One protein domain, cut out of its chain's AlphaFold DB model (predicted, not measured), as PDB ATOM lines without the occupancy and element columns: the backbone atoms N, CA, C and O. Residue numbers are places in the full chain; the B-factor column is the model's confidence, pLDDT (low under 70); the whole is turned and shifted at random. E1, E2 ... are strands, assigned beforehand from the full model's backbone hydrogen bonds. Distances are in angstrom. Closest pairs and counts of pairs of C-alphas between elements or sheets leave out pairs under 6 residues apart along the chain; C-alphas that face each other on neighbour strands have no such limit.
ATOM      1  N   PRO A  74     171.469 305.955 230.169       65.81
ATOM      2  CA  PRO A  74     171.871 304.560 230.337       65.81
ATOM      3  C   PRO A  74     171.802 304.158 231.814       65.81
ATOM      4  O   PRO A  74     172.485 304.746 232.652       65.81
ATOM      5  N   ARG A  75     170.913 303.204 232.135       73.06
ATOM      6  CA  ARG A  75     170.723 302.714 233.506       73.06
ATOM      7  C   ARG A  75     172.086 302.257 234.006       73.06
ATOM      8  O   ARG A  75     172.741 301.468 233.335       73.06
ATOM      9  N   MET A  76     172.541 302.789 235.127       78.88
ATOM     10  CA  MET A  76     173.857 302.467 235.657       78.88
ATOM     11  C   MET A  76     173.763 301.284 236.617       78.88
ATOM     12  O   MET A  76     172.820 301.188 237.401       78.88
ATOM     13  N   THR A  77     174.754 300.401 236.582       79.50
ATOM     14  CA  THR A  77     174.919 299.305 237.539       79.50
ATOM     15  C   THR A  77     176.340 299.319 238.086       79.50
ATOM     16  O   THR A  77     177.278 299.738 237.401       79.50
ATOM     17  N   THR A  78     176.504 298.906 239.337       84.62
ATOM     18  CA  THR A  78     177.817 298.835 239.975       84.62
ATOM     19  C   THR A  78     178.381 297.443 239.770       84.62
ATOM     20  O   THR A  78     177.818 296.453 240.237       84.62
ATOM     21  N   VAL A  79     179.508 297.368 239.079       82.19
ATOM     22  CA  VAL A  79     180.259 296.134 238.889       82.19
ATOM     23  C   VAL A  79     181.494 296.161 239.768       82.19
ATOM     24  O   VAL A  79     182.123 297.196 239.970       82.19
ATOM     25  N   THR A  80     181.834 295.004 240.313       85.00
ATOM     26  CA  THR A  80     183.134 294.809 240.950       85.00
ATOM     27  C   THR A  80     184.136 294.466 239.857       85.00
ATOM     28  O   THR A  80     183.790 293.714 238.950       85.00
ATOM     29  N   VAL A  81     185.323 295.064 239.913       85.25
ATOM     30  CA  VAL A  81     186.421 294.843 238.971       85.25
ATOM     31  C   VAL A  81     187.697 294.625 239.766       85.25
ATOM     32  O   VAL A  81     188.031 295.423 240.644       85.25
ATOM     33  N   THR A  82     188.441 293.578 239.428       88.31
ATOM     34  CA  THR A  82     189.776 293.369 239.986       88.31
ATOM     35  C   THR A  82     190.822 294.036 239.099       88.31
ATOM     36  O   THR A  82     191.093 293.600 237.982       88.31
ATOM     37  N   ASN A  83     191.459 295.090 239.591       82.25
ATOM     38  CA  ASN A  83     192.640 295.652 238.960       82.25
ATOM     39  C   ASN A  83     193.864 294.844 239.397       82.25
ATOM     40  O   ASN A  83     194.257 294.891 240.564       82.25
ATOM     41  N   ARG A  84     194.426 294.058 238.473       78.69
ATOM     42  CA  ARG A  84     195.572 293.206 238.790       78.69
ATOM     43  C   ARG A  84     196.828 294.047 238.933       78.69
ATOM     44  O   ARG A  84     197.224 294.740 237.992       78.69
ATOM     45  N   GLY A  85     197.450 293.970 240.101       73.38
ATOM     46  CA  GLY A  85     198.692 294.676 240.366       73.38
ATOM     47  C   GLY A  85     199.805 294.127 239.472       73.38
ATOM     48  O   GLY A  85     199.987 292.918 239.340       73.38
ATOM     49  N   GLN A  86     200.549 295.013 238.810       71.00
ATOM     50  CA  GLN A  86     201.751 294.635 238.055       71.00
ATOM     51  C   GLN A  86     202.992 294.808 238.941       71.00
ATOM     52  O   GLN A  86     202.937 295.527 239.926       71.00
ATOM     53  N   ASN A  87     204.124 294.179 238.613       74.94
ATOM     54  CA  ASN A  87     205.417 294.414 239.287       74.94
ATOM     55  C   ASN A  87     205.422 294.230 240.823       74.94
ATOM     56  O   ASN A  87     206.130 294.945 241.528       74.94
ATOM     57  N   GLY A  88     204.644 293.278 241.348       72.44
ATOM     58  CA  GLY A  88     204.623 292.956 242.783       72.44
ATOM     59  C   GLY A  88     203.653 293.788 243.629       72.44
ATOM     60  O   GLY A  88     203.617 293.611 244.844       72.44
ATOM     61  N   TYR A  89     202.846 294.658 243.014       76.06
ATOM     62  CA  TYR A  89     201.727 295.305 243.699       76.06
ATOM     63  C   TYR A  89     200.562 294.328 243.895       76.06
ATOM     64  O   TYR A  89     200.329 293.449 243.066       76.06
ATOM     65  N   ALA A  90     199.834 294.486 245.002       77.31
ATOM     66  CA  ALA A  90     198.659 293.676 245.295       77.31
ATOM     67  C   ALA A  90     197.502 293.996 244.338       77.31
ATOM     68  O   ALA A  90     197.346 295.133 243.886       77.31
ATOM     69  N   ASP A  91     196.669 292.991 244.083       84.62
ATOM     70  CA  ASP A  91     195.424 293.166 243.344       84.62
ATOM     71  C   ASP A  91     194.467 294.064 244.134       84.62
ATOM     72  O   ASP A  91     194.283 293.908 245.343       84.62
ATOM     73  N   GLN A  92     193.837 295.007 243.439       81.69
ATOM     74  CA  GLN A  92     192.871 295.925 244.029       81.69
ATOM     75  C   GLN A  92     191.478 295.623 243.501       81.69
ATOM     76  O   GLN A  92     191.251 295.600 242.295       81.69
ATOM     77  N   VAL A  93     190.528 295.431 244.409       84.38
ATOM     78  CA  VAL A  93     189.122 295.251 244.050       84.38
ATOM     79  C   VAL A  93     188.432 296.602 244.139       84.38
ATOM     80  O   VAL A  93     188.349 297.196 245.212       84.38
ATOM     81  N   VAL A  94     187.955 297.096 243.002       83.25
ATOM     82  CA  VAL A  94     187.279 298.388 242.897       83.25
ATOM     83  C   VAL A  94     185.850 298.200 242.418       83.25
ATOM     84  O   VAL A  94     185.543 297.306 241.631       83.25
ATOM     85  N   GLN A  95     184.960 299.056 242.903       84.50
ATOM     86  CA  GLN A  95     183.599 299.138 242.397       84.50
ATOM     87  C   GLN A  95     183.540 300.233 241.339       84.50
ATOM     88  O   GLN A  95     183.928 301.374 241.589       84.50
ATOM     89  N   GLN A  96     183.070 299.876 240.152       82.12
ATOM     90  CA  GLN A  96     182.937 300.779 239.025       82.12
ATOM     91  C   GLN A  96     181.477 300.843 238.603       82.12
ATOM     92  O   GLN A  96     180.792 299.827 238.508       82.12
ATOM     93  N   GLN A  97     181.005 302.049 238.321       82.94
ATOM     94  CA  GLN A  97     179.683 302.242 237.755       82.94
ATOM     95  C   GLN A  97     179.772 302.148 236.230       82.94
ATOM     96  O   GLN A  97     180.565 302.847 235.599       82.94
ATOM     97  N   VAL A  98     178.987 301.250 235.646       82.81
ATOM     98  CA  VAL A  98     178.959 300.983 234.205       82.81
ATOM     99  C   VAL A  98     177.527 300.998 233.700       82.81
ATOM    100  O   VAL A  98     176.581 300.737 234.445       82.81
ATOM    101  N   ALA A  99     177.357 301.285 232.415       82.06
ATOM    102  CA  ALA A  99     176.044 301.243 231.797       82.06
ATOM    103  C   ALA A  99     175.518 299.800 231.737       82.06
ATOM    104  O   ALA A  99     176.238 298.857 231.415       82.06
ATOM    105  N   CYS A 100     174.236 299.625 232.003       81.44
ATOM    106  CA  CYS A 100     173.490 298.404 231.763       81.44
ATOM    107  C   CYS A 100     173.722 297.866 230.351       81.44
ATOM    108  O   CYS A 100     173.662 298.621 229.381       81.44
ATOM    109  N   GLY A 101     173.977 296.563 230.233       80.69
ATOM    110  CA  GLY A 101     174.204 295.901 228.948       80.69
ATOM    111  C   GLY A 101     175.543 296.233 228.282       80.69
ATOM    112  O   GLY A 101     175.835 295.687 227.223       80.69
ATOM    113  N   SER A 102     176.378 297.082 228.889       80.31
ATOM    114  CA  SER A 102     177.726 297.357 228.388       80.31
ATOM    115  C   SER A 102     178.710 296.250 228.766       80.31
ATOM    116  O   SER A 102     178.543 295.550 229.772       80.31
ATOM    117  N   GLN A 103     179.745 296.083 227.943       86.25
ATOM    118  CA  GLN A 103     180.855 295.195 228.258       86.25
ATOM    119  C   GLN A 103     181.821 295.871 229.232       86.25
ATOM    120  O   GLN A 103     182.203 297.023 229.038       86.25
ATOM    121  N   TYR A 104     182.259 295.135 230.249       83.94
ATOM    122  CA  TYR A 104     183.289 295.563 231.189       83.94
ATOM    123  C   TYR A 104     184.297 294.437 231.429       83.94
ATOM    124  O   TYR A 104     183.973 293.252 231.318       83.94
ATOM    125  N   TYR A 105     185.540 294.794 231.740       84.56
ATOM    126  CA  TYR A 105     186.577 293.827 232.079       84.56
ATOM    127  C   TYR A 105     186.696 293.719 233.598       84.56
ATOM    128  O   TYR A 105     186.965 294.705 234.267       84.56
ATOM    129  N   ASP A 106     186.501 292.518 234.133       79.69
ATOM    130  CA  ASP A 106     186.475 292.228 235.579       79.69
ATOM    131  C   ASP A 106     187.883 291.941 236.156       79.69
ATOM    132  O   ASP A 106     188.032 291.422 237.254       79.69
ATOM    133  N   GLY A 107     188.949 292.186 235.386       81.81
ATOM    134  CA  GLY A 107     190.327 291.822 235.758       81.81
ATOM    135  C   GLY A 107     190.806 290.484 235.202       81.81
ATOM    136  O   GLY A 107     192.002 290.303 234.951       81.81
ATOM    137  N   TYR A 108     189.862 289.580 234.928       80.06
ATOM    138  CA  TYR A 108     190.132 288.223 234.431       80.06
ATOM    139  C   TYR A 108     189.552 287.949 233.042       80.06
ATOM    140  O   TYR A 108     190.141 287.213 232.256       80.06
ATOM    141  N   ARG A 109     188.367 288.492 232.751       78.50
ATOM    142  CA  ARG A 109     187.639 288.268 231.496       78.50
ATOM    143  C   ARG A 109     186.664 289.406 231.220       78.50
ATOM    144  O   ARG A 109     186.244 290.102 232.146       78.50
ATOM    145  N   GLN A 110     186.280 289.556 229.954       87.31
ATOM    146  CA  GLN A 110     185.177 290.433 229.569       87.31
ATOM    147  C   GLN A 110     183.847 289.858 230.064       87.31
ATOM    148  O   GLN A 110     183.587 288.657 229.968       87.31
ATOM    149  N   ARG A 111     183.008 290.731 230.612       80.50
ATOM    150  CA  ARG A 111     181.662 290.443 231.101       80.50
ATOM    151  C   ARG A 111     180.698 291.505 230.598       80.50
ATOM    152  O   ARG A 111     181.111 292.562 230.141       80.50
ATOM    153  N   TYR A 112     179.410 291.215 230.721       83.88
ATOM    154  CA  TYR A 112     178.343 292.167 230.449       83.88
ATOM    155  C   TYR A 112     177.695 292.620 231.752       83.88
ATOM    156  O   TYR A 112     177.391 291.799 232.623       83.88
ATOM    157  N   ALA A 113     177.495 293.926 231.871       83.06
ATOM    158  CA  ALA A 113     176.859 294.574 233.001       83.06
ATOM    159  C   ALA A 113     175.375 294.198 233.066       83.06
ATOM    160  O   ALA A 113     174.615 294.472 232.134       83.06
ATOM    161  N   ARG A 114     174.970 293.554 234.164       79.31
ATOM    162  CA  ARG A 114     173.592 293.099 234.366       79.31
ATOM    163  C   ARG A 114     172.783 294.104 235.180       79.31
ATOM    164  O   ARG A 114     173.285 294.707 236.131       79.31
ATOM    165  N   CYS A 115     171.530 294.211 234.779       77.31
ATOM    166  CA  CYS A 115     170.402 294.837 235.440       77.31
ATOM    167  C   CYS A 115     169.135 294.116 234.946       77.31
ATOM    168  O   CYS A 115     168.050 294.528 235.393       77.31
TER     169      CYS A 115
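What this domain is: This is residues 74 to 115 of the 115 residues of an uncharacterized protein of Rhodospirillaceae bacterium (UniProt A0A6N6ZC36). A long two-stranded hairpin, E1 and E2, runs along most of a narrow rod, and a much smaller hairpin, E3 and E4, folds back beside it, with E3 nearer to the long hairpin and E4 on the far side of E3. The loop of residues 84 to 91, between E1 and E2, makes one end of the rod. The printed part has 42 residues, with no named helix and four named strands in the order E1, E2, E3, E4; they form two separate antiparallel sheets of two strands each, E1 - E2 and E3 - E4, and the class is all strand. The whole is only just loose, close to compact, with a radius of gyration of the C-alphas of 11.4 A, and its C-alphas span 37 by 16 by 11 A.

Where its parts are: E1 holds residues 76 to 83 and measures 20.3 A from first to last C-alpha; C-alpha 76 is at (173.857, 302.467, 235.657). A short link of 8 residues leads to E2, residues 92 to 99, which measures 21.5 A. C-alpha 99, the last of E2, is at (176.044, 301.243, 231.797). E3, residues 103 to 105, measures 7.0 A, and E4, residues 110 to 112, measures 7.1 A. E4 ends with C-alpha 112 at (178.343, 292.167, 230.449).

How they stand to each other: E1 and E2 form a hairpin of antiparallel neighbour strands, with 151 degrees between their N-to-C directions. The C-alphas of Met 76 and Ala 99 face each other at 4.6 A, and those of Asn 83 and Gln 92 at 5.1 A. N 77 and O 98 are within hydrogen-bond range at 2.8 A, as are N 92 and O 83 at 2.9 A. E3 and E4 form the second hairpin, antiparallel with 140 degrees between their directions. Here N 104 and O 111 are within hydrogen-bond range at 2.8 A, and so are N 111 and O 104 at 2.8 A. The closest C-alphas of E1 and E3 are those of Val 81 and Tyr 105, 7.0 A apart. The closest C-alphas of E2 and E3 are those of Val 98 and Tyr 104, 7.6 A apart. E4 is apart from E1 and from E2.

The domain as a whole: The two C-alphas farthest apart are those of Pro 74 and Gly 88, at 36.9 A, while those of Pro 74 and Cys 115, the first and last printed, are 11.1 A apart. The printed part has no cut and ends at the chain's last residue, 115. The links E2 to E3 and E3 to E4 are tight, and no link is long. The mean pLDDT of the printed part is 80.6, and residue 74 is the one printed residue under 70.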